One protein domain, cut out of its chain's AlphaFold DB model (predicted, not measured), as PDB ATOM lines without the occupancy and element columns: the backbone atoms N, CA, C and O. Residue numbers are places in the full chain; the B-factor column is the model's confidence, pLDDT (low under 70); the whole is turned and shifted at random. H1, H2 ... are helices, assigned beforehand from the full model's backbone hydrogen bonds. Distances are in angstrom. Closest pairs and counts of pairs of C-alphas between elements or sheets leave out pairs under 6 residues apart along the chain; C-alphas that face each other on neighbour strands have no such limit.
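What this domain is: This is residues 2 to 93 of the 233 residues of an uncharacterized protein of Pseudomonas taiwanensis SJ9 (UniProt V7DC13). H5, H1 and H2 run nearly lengthwise to one another in a triangular core, H4 lies along the other side of H1, and H3 crosses one end of H1 and H5. Short H6 follows H5, and a tail, residues 81 to 93, has no named element. The printed part has 92 residues with six named helices, H1 to H6 in chain order, and no named strand: all helix. It is compact, with a radius of gyration of the C-alphas of 12.3 A and spans of 36 by 27 by 20 A.

Where its parts are: H5, residues 61 to 74, is 20.0 A long and begins at C-alpha 61 (251.165, 257.343, 335.233). H4, residues 36 to 49, is 20.2 A long. H1, residues 4 to 14, measures 15.4 A from C-alpha 4 (251.859, 249.508, 356.191). H2 is residues 17 to 24, H3 29 to 34 and H6 76 to 80, ending at C-alpha 80 (261.745, 265.333, 345.771).

How they stand to each other: H5 and H1 are the hubs, touching four helices each. They touch at a shallow tilt of 14 degrees, opposite ways; their closest C-alphas, Phe 12 and Gln 63, are 5.8 A apart. H2 touches H5, the closest C-alphas being Val 17 and Ile 66 at 5.9 A, and forms a helical hairpin with H1 at 4 degrees. H4 touches H1, the same way at a shallow 21 degrees, with C-alphas Thr 5 and Ile 39 closest at 6.6 A. H3 is about perpendicular to H5, at 90 degrees, and touches its residues 73 to 74 alone; C-alphas Trp 33 and Ile 74 are closest, at 5.0 A. H6 only just touches H5, through residues 67 to 71 alone, with 3 pairs of C-alphas within 8 A, the closest Ser 71 and Ile 79 at 6.7 A. Helix packing is mostly aligned, but only just: of the 6 pairs of helices that touch and have a tilt, with short H6 left out, 4 are at a shallow tilt. Every O i to N i+4 pair is within hydrogen-bond range in H1, H2, H3, H4 and H6, and 8 of 10 in H5.

The domain as a whole: The C-alphas farthest apart, His 26 and Arg 56, are 35.9 A apart. The printed part has no cut; the H4 to H5 link, 11 residues, is long. Mean pLDDT of the printed part is 83.2, with residues 2, 55 and 81 to 92 under 70.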
ATOM      1  N   HIS A   2     250.348 242.211 357.056       66.38
ATOM      2  CA  HIS A   2     251.212 242.972 356.153       66.38
ATOM      3  C   HIS A   2     251.441 244.342 356.779       66.38
ATOM      4  O   HIS A   2     250.493 244.934 357.299       66.38
ATOM      5  N   SER A   3     252.702 244.757 356.818       90.12
ATOM      6  CA  SER A   3     253.098 246.053 357.353       90.12
ATOM      7  C   SER A   3     252.520 247.166 356.463       90.12
ATOM      8  O   SER A   3     252.200 246.932 355.289       90.12
ATOM      9  N   SER A   4     252.329 248.372 356.998       92.12
ATOM     10  CA  SER A   4     251.859 249.508 356.191       92.12
ATOM     11  C   SER A   4     252.869 249.836 355.085       92.12
ATOM     12  O   SER A   4     252.479 250.231 353.986       92.12
ATOM     13  N   THR A   5     254.156 249.616 355.361       91.94
ATOM     14  CA  THR A   5     255.254 249.714 354.396       91.94
ATOM     15  C   THR A   5     255.115 248.713 353.250       91.94
ATOM     16  O   THR A   5     255.173 249.119 352.086       91.94
ATOM     17  N   ASP A   6     254.884 247.431 353.547       93.38
ATOM     18  CA  ASP A   6     254.710 246.396 352.516       93.38
ATOM     19  C   ASP A   6     253.520 246.737 351.618       93.38
ATOM     20  O   ASP A   6     253.627 246.689 350.396       93.38
ATOM     21  N   ALA A   7     252.415 247.198 352.213       93.44
ATOM     22  CA  ALA A   7     251.244 247.618 351.456       93.44
ATOM     23  C   ALA A   7     251.569 248.766 350.481       93.44
ATOM     24  O   ALA A   7     251.163 248.713 349.321       93.44
ATOM     25  N   VAL A   8     252.319 249.794 350.906       93.62
ATOM     26  CA  VAL A   8     252.756 250.887 350.011       93.62
ATOM     27  C   VAL A   8     253.513 250.330 348.802       93.62
ATOM     28  O   VAL A   8     253.246 250.742 347.669       93.62
ATOM     29  N   LEU A   9     254.446 249.406 349.036       94.56
ATOM     30  CA  LEU A   9     255.286 248.823 347.992       94.56
ATOM     31  C   LEU A   9     254.488 247.925 347.046       94.56
ATOM     32  O   LEU A   9     254.637 248.052 345.830       94.56
ATOM     33  N   ASP A  10     253.590 247.098 347.576       96.00
ATOM     34  CA  ASP A  10     252.712 246.234 346.788       96.00
ATOM     35  C   ASP A  10     251.834 247.057 345.843       96.00
ATOM     36  O   ASP A  10     251.802 246.805 344.633       96.00
ATOM     37  N   PHE A  11     251.177 248.104 346.360       97.19
ATOM     38  CA  PHE A  11     250.352 248.988 345.539       97.19
ATOM     39  C   PHE A  11     251.181 249.740 344.494       97.19
ATOM     40  O   PHE A  11     250.747 249.864 343.344       97.19
ATOM     41  N   PHE A  12     252.380 250.215 344.852       94.56
ATOM     42  CA  PHE A  12     253.277 250.895 343.916       94.56
ATOM     43  C   PHE A  12     253.705 249.978 342.760       94.56
ATOM     44  O   PHE A  12     253.580 250.352 341.588       94.56
ATOM     45  N   CYS A  13     254.163 248.768 343.080       93.88
ATOM     46  CA  CYS A  13     254.594 247.773 342.104       93.88
ATOM     47  C   CYS A  13     253.438 247.330 341.197       93.88
ATOM     48  O   CYS A  13     253.624 247.217 339.985       93.88
ATOM     49  N   ALA A  14     252.241 247.139 341.762       95.56
ATOM     50  CA  ALA A  14     251.034 246.794 341.012       95.56
ATOM     51  C   ALA A  14     250.486 247.961 340.170       95.56
ATOM     52  O   ALA A  14     249.789 247.740 339.181       95.56
ATOM     53  N   GLY A  15     250.789 249.209 340.543       94.69
ATOM     54  CA  GLY A  15     250.193 250.395 339.932       94.69
ATOM     55  C   GLY A  15     248.708 250.569 340.270       94.69
ATOM     56  O   GLY A  15     247.978 251.193 339.500       94.69
ATOM     57  N   ASP A  16     248.241 250.030 341.399       96.62
ATOM     58  CA  ASP A  16     246.844 250.144 341.823       96.62
ATOM     59  C   ASP A  16     246.618 251.411 342.664       96.62
ATOM     60  O   ASP A  16     246.668 251.424 343.895       96.62
ATOM     61  N   VAL A  17     246.359 252.509 341.951       96.38
ATOM     62  CA  VAL A  17     246.086 253.832 342.532       96.38
ATOM     63  C   VAL A  17     244.804 253.827 343.370       96.38
ATOM     64  O   VAL A  17     244.736 254.487 344.408       96.38
ATOM     65  N   ALA A  18     243.765 253.123 342.912       95.50
ATOM     66  CA  ALA A  18     242.465 253.130 343.572       95.50
ATOM     67  C   ALA A  18     242.540 252.381 344.904       95.50
ATOM     68  O   ALA A  18     242.134 252.932 345.930       95.50
ATOM     69  N   GLY A  19     243.130 251.183 344.899       94.75
ATOM     70  CA  GLY A  19     243.398 250.411 346.105       94.75
ATOM     71  C   GLY A  19     244.262 251.191 347.085       94.75
ATOM     72  O   GLY A  19     243.862 251.357 348.241       94.75
ATOM     73  N   PHE A  20     245.362 251.791 346.611       96.06
ATOM     74  CA  PHE A  20     246.227 252.617 347.453       96.06
ATOM     75  C   PHE A  20     245.457 253.738 348.156       96.06
ATOM     76  O   PHE A  20     245.562 253.894 349.368       96.06
ATOM     77  N   ARG A  21     244.629 254.500 347.430       95.25
ATOM     78  CA  ARG A  21     243.843 255.607 348.005       95.25
ATOM     79  C   ARG A  21     242.841 255.143 349.057       95.25
ATOM     80  O   ARG A  21     242.655 255.849 350.046       95.25
ATOM     81  N   VAL A  22     242.226 253.976 348.863       94.25
ATOM     82  CA  VAL A  22     241.295 253.386 349.837       94.25
ATOM     83  C   VAL A  22     242.031 253.020 351.123       94.25
ATOM     84  O   VAL A  22     241.591 253.391 352.210       94.25
ATOM     85  N   VAL A  23     243.176 252.342 351.022       92.31
ATOM     86  CA  VAL A  23     243.896 251.858 352.209       92.31
ATOM     87  C   VAL A  23     244.756 252.927 352.884       92.31
ATOM     88  O   VAL A  23     245.005 252.830 354.083       92.31
ATOM     89  N   LYS A  24     245.165 253.981 352.163       91.81
ATOM     90  CA  LYS A  24     246.059 255.051 352.644       91.81
ATOM     91  C   LYS A  24     245.604 255.667 353.967       91.81
ATOM     92  O   LYS A  24     246.425 256.033 354.803       91.81
ATOM     93  N   HIS A  25     244.294 255.806 354.160       88.50
ATOM     94  CA  HIS A  25     243.717 256.395 355.371       88.50
ATOM     95  C   HIS A  25     243.741 255.462 356.589       88.50
ATOM     96  O   HIS A  25     243.550 255.934 357.707       88.50
ATOM     97  N   HIS A  26     243.996 254.172 356.374       90.44
ATOM     98  CA  HIS A  26     244.064 253.132 357.399       90.44
ATOM     99  C   HIS A  26     245.497 252.674 357.706       90.44
ATOM    100  O   HIS A  26     245.691 251.901 358.638       90.44
ATOM    101  N   MET A  27     246.485 253.139 356.937       92.06
ATOM    102  CA  MET A  27     247.900 252.850 357.168       92.06
ATOM    103  C   MET A  27     248.410 253.525 358.444       92.06
ATOM    104  O   MET A  27     248.041 254.667 358.744       92.06
ATOM    105  N   ASP A  28     249.316 252.851 359.152       92.00
ATOM    106  CA  ASP A  28     250.075 253.469 360.233       92.00
ATOM    107  C   ASP A  28     251.040 254.501 359.634       92.00
ATOM    108  O   ASP A  28     252.053 254.193 359.005       92.00
ATOM    109  N   ARG A  29     250.694 255.776 359.812       91.44
ATOM    110  CA  ARG A  29     251.483 256.886 359.276       91.44
ATOM    111  C   ARG A  29     252.859 256.980 359.915       91.44
ATOM    112  O   ARG A  29     253.786 257.431 359.251       91.44
ATOM    113  N   GLN A  30     252.979 256.629 361.192       90.31
ATOM    114  CA  GLN A  30     254.239 256.737 361.910       90.31
ATOM    115  C   GLN A  30     255.211 255.663 361.430       90.31
ATOM    116  O   GLN A  30     256.380 255.972 361.206       90.31
ATOM    117  N   GLU A  31     254.707 254.452 361.198       92.94
ATOM    118  CA  GLU A  31     255.440 253.359 360.559       92.94
ATOM    119  C   GLU A  31     255.977 253.796 359.186       92.94
ATOM    120  O   GLU A  31     257.192 253.905 359.004       92.94
ATOM    121  N   VAL A  32     255.079 254.186 358.271       91.31
ATOM    122  CA  VAL A  32     255.426 254.610 356.900       91.31
ATOM    123  C   VAL A  32     256.408 255.789 356.898       91.31
ATOM    124  O   VAL A  32     257.325 255.844 356.080       91.31
ATOM    125  N   TRP A  33     256.245 256.742 357.819       90.06
ATOM    126  CA  TRP A  33     257.155 257.879 357.952       90.06
ATOM    127  C   TRP A  33     258.540 257.462 358.460       90.06
ATOM    128  O   TRP A  33     259.554 257.927 357.939       90.06
ATOM    129  N   SER A  34     258.599 256.574 359.457       87.31
ATOM    130  CA  SER A  34     259.861 256.083 360.019       87.31
ATOM    131  C   SER A  34     260.657 255.227 359.032       87.31
ATOM    132  O   SER A  34     261.886 255.274 359.029       87.31
ATOM    133  N   GLU A  35     259.963 254.525 358.136       89.62
ATOM    134  CA  GLU A  35     260.555 253.651 357.122       89.62
ATOM    135  C   GLU A  35     260.671 254.310 355.741       89.62
ATOM    136  O   GLU A  35     260.982 253.642 354.754       89.62
ATOM    137  N   GLN A  36     260.478 255.631 355.646       87.12
ATOM    138  CA  GLN A  36     260.505 256.362 354.374       87.12
ATOM    139  C   GLN A  36     261.757 256.065 353.532       87.12
ATOM    140  O   GLN A  36     261.645 255.896 352.322       87.12
ATOM    141  N   ASP A  37     262.935 255.941 354.156       82.81
ATOM    142  CA  ASP A  37     264.198 255.670 353.459       82.81
ATOM    143  C   ASP A  37     264.233 254.252 352.867       82.81
ATOM    144  O   ASP A  37     264.790 254.043 351.784       82.81
ATOM    145  N   PHE A  38     263.610 253.289 353.551       87.00
ATOM    146  CA  PHE A  38     263.468 251.912 353.088       87.00
ATOM    147  C   PHE A  38     262.454 251.810 351.944       87.00
ATOM    148  O   PHE A  38     262.799 251.275 350.889       87.00
ATOM    149  N   ILE A  39     261.258 252.396 352.100       88.94
ATOM    150  CA  ILE A  39     260.220 252.461 351.051       88.94
ATOM    151  C   ILE A  39     260.811 253.035 349.771       88.94
ATOM    152  O   ILE A  39     260.697 252.465 348.685       88.94
ATOM    153  N   CYS A  40     261.501 254.160 349.925       84.06
ATOM    154  CA  CYS A  40     262.309 254.744 348.890       84.06
ATOM    155  C   CYS A  40     263.260 253.677 348.309       84.06
ATOM    156  O   CYS A  40     263.094 253.277 347.159       84.06
ATOM    157  N   ALA A  41     264.224 253.146 349.063       82.19
ATOM    158  CA  ALA A  41     265.194 252.174 348.542       82.19
ATOM    159  C   ALA A  41     264.575 251.039 347.690       82.19
ATOM    160  O   ALA A  41     265.112 250.756 346.613       82.19
ATOM    161  N   GLN A  42     263.434 250.490 348.113       88.06
ATOM    162  CA  GLN A  42     262.676 249.461 347.395       88.06
ATOM    163  C   GLN A  42     262.060 249.964 346.076       88.06
ATOM    164  O   GLN A  42     262.256 249.351 345.026       88.06
ATOM    165  N   ILE A  43     261.418 251.137 346.068       88.31
ATOM    166  CA  ILE A  43     260.907 251.760 344.832       88.31
ATOM    167  C   ILE A  43     262.034 251.952 343.801       88.31
ATOM    168  O   ILE A  43     261.823 251.787 342.600       88.31
ATOM    169  N   ARG A  44     263.258 252.276 344.235       81.12
ATOM    170  CA  ARG A  44     264.398 252.443 343.316       81.12
ATOM    171  C   ARG A  44     264.818 251.120 342.701       81.12
ATOM    172  O   ARG A  44     265.170 251.100 341.524       81.12
ATOM    173  N   GLU A  45     264.849 250.055 343.492       85.19
ATOM    174  CA  GLU A  45     265.159 248.716 342.987       85.19
ATOM    175  C   GLU A  45     264.170 248.342 341.885       85.19
ATOM    176  O   GLU A  45     264.601 248.064 340.765       85.19
ATOM    177  N   TRP A  46     262.877 248.572 342.119       89.75
ATOM    178  CA  TRP A  46     261.849 248.401 341.098       89.75
ATOM    179  C   TRP A  46     262.087 249.262 339.844       89.75
ATOM    180  O   TRP A  46     262.013 248.760 338.720       89.75
ATOM    181  N   LEU A  47     262.419 250.554 339.989       85.75
ATOM    182  CA  LEU A  47     262.716 251.427 338.840       85.75
ATOM    183  C   LEU A  47     263.914 250.920 338.028       85.75
ATOM    184  O   LEU A  47     263.876 250.932 336.795       85.75
ATOM    185  N   SER A  48     264.964 250.466 338.715       83.38
ATOM    186  CA  SER A  48     266.176 249.925 338.103       83.38
ATOM    187  C   SER A  48     265.886 248.637 337.333       83.38
ATOM    188  O   SER A  48     266.271 248.518 336.169       83.38
ATOM    189  N   GLU A  49     265.160 247.701 337.944       88.81
ATOM    190  CA  GLU A  49     264.730 246.446 337.314       88.81
ATOM    191  C   GLU A  49     263.872 246.702 336.070       88.81
ATOM    192  O   GLU A  49     264.054 246.072 335.025       88.81
ATOM    193  N   ASN A  50     263.009 247.720 336.131       86.12
ATOM    194  CA  ASN A  50     262.153 248.134 335.023       86.12
ATOM    195  C   ASN A  50     262.843 249.075 334.018       86.12
ATOM    196  O   ASN A  50     262.218 249.486 333.029       86.12
ATOM    197  N   LYS A  51     264.128 249.397 334.217       84.00
ATOM    198  CA  LYS A  51     264.935 250.302 333.376       84.00
ATOM    199  C   LYS A  51     264.307 251.694 333.202       84.00
ATOM    200  O   LYS A  51     264.370 252.269 332.116       84.00
ATOM    201  N   ILE A  52     263.646 252.205 334.239       82.50
ATOM    202  CA  ILE A  52     263.012 253.528 334.258       82.50
ATOM    203  C   ILE A  52     264.036 254.544 334.773       82.50
ATOM    204  O   ILE A  52     264.365 254.569 335.956       82.50
ATOM    205  N   ASP A  53     264.532 255.396 333.878       73.44
ATOM    206  CA  ASP A  53     265.491 256.472 334.183       73.44
ATOM    207  C   ASP A  53     264.820 257.851 334.324       73.44
ATOM    208  O   ASP A  53     265.471 258.851 334.640       73.44
ATOM    209  N   CYS A  54     263.505 257.904 334.082       70.25
ATOM    210  CA  CYS A  54     262.680 259.106 334.020       70.25
ATOM    211  C   CYS A  54     263.134 260.141 332.966       70.25
ATOM    212  O   CYS A  54     262.535 261.208 332.893       70.25
ATOM    213  N   GLU A  55     264.152 259.851 332.150       66.69
ATOM    214  CA  GLU A  55     264.697 260.733 331.109       66.69
ATOM    215  C   GLU A  55     264.264 260.250 329.726       66.69
ATOM    216  O   GLU A  55     263.586 260.961 328.985       66.69
ATOM    217  N   ARG A  56     264.624 259.009 329.394       70.69
ATOM    218  CA  ARG A  56     264.271 258.344 328.136       70.69
ATOM    219  C   ARG A  56     263.066 257.442 328.329       70.69
ATOM    220  O   ARG A  56     262.213 257.361 327.448       70.69
ATOM    221  N   LYS A  57     262.980 256.786 329.488       76.50
ATOM    222  CA  LYS A  57     261.848 255.956 329.888       76.50
ATOM    223  C   LYS A  57     261.173 256.591 331.095       76.50
ATOM    224  O   LYS A  57     261.687 256.549 332.211       76.50
ATOM    225  N   GLN A  58     260.030 257.218 330.838       79.00
ATOM    226  CA  GLN A  58     259.271 257.961 331.839       79.00
ATOM    227  C   GLN A  58     258.665 257.036 332.898       79.00
ATOM    228  O   GLN A  58     258.369 255.870 332.625       79.00
ATOM    229  N   LEU A  59     258.445 257.588 334.093       85.56
ATOM    230  CA  LEU A  59     257.666 256.920 335.126       85.56
ATOM    231  C   LEU A  59     256.221 256.729 334.628       85.56
ATOM    232  O   LEU A  59     255.618 257.700 334.148       85.56
ATOM    233  N   PRO A  60     255.644 255.518 334.715       89.75
ATOM    234  CA  PRO A  60     254.271 255.317 334.290       89.75
ATOM    235  C   PRO A  60     253.293 256.110 335.167       89.75
ATOM    236  O   PRO A  60     253.546 256.383 336.342       89.75
ATOM    237  N   HIS A  61     252.160 256.494 334.576       91.25
ATOM    238  CA  HIS A  61     251.165 257.343 335.233       91.25
ATOM    239  C   HIS A  61     250.679 256.794 336.591       91.25
ATOM    240  O   HIS A  61     250.626 257.579 337.535       91.25
ATOM    241  N   PRO A  62     250.370 255.491 336.750       93.69
ATOM    242  CA  PRO A  62     249.908 254.970 338.035       93.69
ATOM    243  C   PRO A  62     250.945 255.122 339.154       93.69
ATOM    244  O   PRO A  62     250.626 255.627 340.226       93.69
ATOM    245  N   GLN A  63     252.208 254.785 338.885       92.88
ATOM    246  CA  GLN A  63     253.305 254.960 339.839       92.88
ATOM    247  C   GLN A  63     253.521 256.434 340.191       92.88
ATOM    248  O   GLN A  63     253.796 256.755 341.344       92.88
ATOM    249  N   ARG A  64     253.358 257.344 339.221       90.31
ATOM    250  CA  ARG A  64     253.420 258.789 339.477       90.31
ATOM    251  C   ARG A  64     252.347 259.230 340.474       90.31
ATOM    252  O   ARG A  64     252.673 259.910 341.441       90.31
ATOM    253  N   GLU A  65     251.100 258.822 340.258       93.12
ATOM    254  CA  GLU A  65     249.981 259.153 341.151       93.12
ATOM    255  C   GLU A  65     250.191 258.580 342.557       93.12
ATOM    256  O   GLU A  65     249.971 259.282 343.543       93.12
ATOM    257  N   ILE A  66     250.699 257.348 342.662       94.06
ATOM    258  CA  ILE A  66     251.011 256.728 343.957       94.06
ATOM    259  C   ILE A  66     252.110 257.506 344.687       94.06
ATOM    260  O   ILE A  66     251.975 257.737 345.884       94.06
ATOM    261  N   LEU A  67     253.156 257.983 344.002       91.69
ATOM    262  CA  LEU A  67     254.175 258.837 344.633       91.69
ATOM    263  C   LEU A  67     253.600 260.174 345.114       91.69
ATOM    264  O   LEU A  67     253.970 260.651 346.187       91.69
ATOM    265  N   VAL A  68     252.685 260.779 344.353       91.31
ATOM    266  CA  VAL A  68     251.985 261.996 344.791       91.31
ATOM    267  C   VAL A  68     251.167 261.714 346.050       91.31
ATOM    268  O   VAL A  68     251.266 262.464 347.023       91.31
ATOM    269  N   ASP A  69     250.412 260.620 346.080       93.06
ATOM    270  CA  ASP A  69     249.618 260.237 347.245       93.06
ATOM    271  C   ASP A  69     250.487 259.849 348.451       93.06
ATOM    272  O   ASP A  69     250.189 260.261 349.574       93.06
ATOM    273  N   LEU A  70     251.596 259.140 348.238       92.00
ATOM    274  CA  LEU A  70     252.577 258.791 349.268       92.00
ATOM    275  C   LEU A  70     253.211 260.044 349.883       92.00
ATOM    276  O   LEU A  70     253.452 260.081 351.089       92.00
ATOM    277  N   SER A  71     253.393 261.114 349.097       89.06
ATOM    278  CA  SER A  71     253.894 262.401 349.604       89.06
ATOM    279  C   SER A  71     253.015 262.992 350.710       89.06
ATOM    280  O   SER A  71     253.494 263.775 351.523       89.06
ATOM    281  N   THR A  72     251.738 262.604 350.784       90.25
ATOM    282  CA  THR A  72     250.829 263.041 351.856       90.25
ATOM    283  C   THR A  72     251.061 262.306 353.179       90.25
ATOM    284  O   THR A  72     250.596 262.773 354.217       90.25
ATOM    285  N   LEU A  73     251.786 261.182 353.153       89.62
ATOM    286  CA  LEU A  73     252.167 260.403 354.333       89.62
ATOM    287  C   LEU A  73     253.573 260.770 354.821       89.62
ATOM    288  O   LEU A  73     253.757 261.044 356.003       89.62
ATOM    289  N   ILE A  74     254.552 260.807 353.909       86.50
ATOM    290  CA  ILE A  74     255.971 261.014 354.262       86.50
ATOM    291  C   ILE A  74     256.462 262.450 354.022       86.50
ATOM    292  O   ILE A  74     257.535 262.835 354.478       86.50
ATOM    293  N   GLY A  75     255.669 263.276 353.340       83.94
ATOM    294  CA  GLY A  75     256.040 264.619 352.891       83.94
ATOM    295  C   GLY A  75     256.573 264.645 351.454       83.94
ATOM    296  O   GLY A  75     256.982 263.635 350.883       83.94
ATOM    297  N   GLN A  76     256.600 265.834 350.846       83.50
ATOM    298  CA  GLN A  76     257.084 266.022 349.469       83.50
ATOM    299  C   GLN A  76     258.612 266.027 349.398       83.50
ATOM    300  O   GLN A  76     259.185 265.553 348.420       83.50
ATOM    301  N   VAL A  77     259.280 266.549 350.432       76.50
ATOM    302  CA  VAL A  77     260.745 266.684 350.465       76.50
ATOM    303  C   VAL A  77     261.452 265.330 350.383       76.50
ATOM    304  O   VAL A  77     262.389 265.244 349.595       76.50
ATOM    305  N   PRO A  78     261.039 264.271 351.106       77.44
ATOM    306  CA  PRO A  78     261.658 262.954 350.965       77.44
ATOM    307  C   PRO A  78     261.528 262.360 349.568       77.44
ATOM    308  O   PRO A  78     262.446 261.680 349.149       77.44
ATOM    309  N   ILE A  79     260.459 262.659 348.822       80.69
ATOM    310  CA  ILE A  79     260.278 262.173 347.444       80.69
ATOM    311  C   ILE A  79     261.065 263.035 346.447       80.69
ATOM    312  O   ILE A  79     261.743 262.508 345.569       80.69
ATOM    313  N   LEU A  80     261.021 264.365 346.606       76.12
ATOM    314  CA  LEU A  80     261.745 265.333 345.771       76.12
ATOM    315  C   LEU A  80     263.260 265.239 345.941       76.12
ATOM    316  O   LEU A  80     263.992 265.324 344.968       76.12
ATOM    317  N   PHE A  81     263.724 265.114 347.181       67.62
ATOM    318  CA  PHE A  81     265.127 265.008 347.581       67.62
ATOM    319  C   PHE A  81     265.395 263.643 348.159       67.62
ATOM    320  O   PHE A  81     266.115 263.514 349.152       67.62
ATOM    321  N   TRP A  82     264.814 262.624 347.553       68.75
ATOM    322  CA  TRP A  82     265.231 261.283 347.854       68.75
ATOM    323  C   TRP A  82     266.729 261.209 347.533       68.75
ATOM    324  O   TRP A  82     267.184 261.299 346.395       68.75
ATOM    325  N   MET A  83     267.527 261.216 348.589       48.50
ATOM    326  CA  MET A  83     268.947 261.493 348.519       48.50
ATOM    327  C   MET A  83     269.656 260.451 349.346       48.50
ATOM    328  O   MET A  83     269.776 260.575 350.560       48.50
ATOM    329  N   HIS A  84     270.164 259.441 348.655       44.12
ATOM    330  CA  HIS A  84     271.316 258.715 349.151       44.12
ATOM    331  C   HIS A  84     272.563 259.329 348.497       44.12
ATOM    332  O   HIS A  84     272.532 259.553 347.283       44.12
ATOM    333  N   PRO A  85     273.680 259.518 349.223       38.12
ATOM    334  CA  PRO A  85     274.921 260.120 348.710       38.12
ATOM    335  C   PRO A  85     275.540 259.444 347.469       38.12
ATOM    336  O   PRO A  85     276.482 259.974 346.903       38.12
ATOM    337  N   ASN A  86     275.002 258.308 347.008       38.34
ATOM    338  CA  ASN A  86     275.549 257.525 345.895       38.34
ATOM    339  C   ASN A  86     274.530 257.153 344.804       38.34
ATOM    340  O   ASN A  86     274.904 256.442 343.874       38.34
ATOM    341  N   ARG A  87     273.231 257.485 344.921       46.38
ATOM    342  CA  ARG A  87     272.205 256.850 344.063       46.38
ATOM    343  C   ARG A  87     271.049 257.794 343.718       46.38
ATOM    344  O   ARG A  87     270.515 258.470 344.587       46.38
ATOM    345  N   PHE A  88     270.713 257.833 342.427       45.53
ATOM    346  CA  PHE A  88     269.708 258.696 341.788       45.53
ATOM    347  C   PHE A  88     268.266 258.216 342.042       45.53
ATOM    348  O   PHE A  88     268.009 257.022 341.895       45.53
ATOM    349  N   PRO A  89     267.325 259.139 342.315       48.06
ATOM    350  CA  PRO A  89     265.891 258.857 342.140       48.06
ATOM    351  C   PRO A  89     265.067 260.021 341.513       48.06
ATOM    352  O   PRO A  89     265.328 261.187 341.761       48.06
ATOM    353  N   VAL A  90     264.085 259.677 340.666       51.72
ATOM    354  CA  VAL A  90     262.884 260.414 340.155       51.72
ATOM    355  C   VAL A  90     262.975 261.878 339.630       51.72
ATOM    356  O   VAL A  90     261.974 262.429 339.178       51.72
ATOM    357  N   PHE A  91     264.143 262.521 339.570       56.34
ATOM    358  CA  PHE A  91     264.268 263.939 339.156       56.34
ATOM    359  C   PHE A  91     263.898 264.271 337.703       56.34
ATOM    360  O   PHE A  91     263.568 265.420 337.403       56.34
ATOM    361  N   ASN A  92     263.989 263.303 336.792       62.22
ATOM    362  CA  ASN A  92     263.787 263.581 335.370       62.22
ATOM    363  C   ASN A  92     262.294 263.644 334.985       62.22
ATOM    364  O   ASN A  92     261.955 264.167 333.922       62.22
ATOM    365  N   ASP A  93     261.381 263.209 335.867       74.06
ATOM    366  CA  ASP A  93     259.943 263.375 335.649       74.06
ATOM    367  C   ASP A  93     259.503 264.795 336.036       74.06
ATOM    368  O   ASP A  93     259.072 265.082 337.156       74.06
TER     369      ASP A  93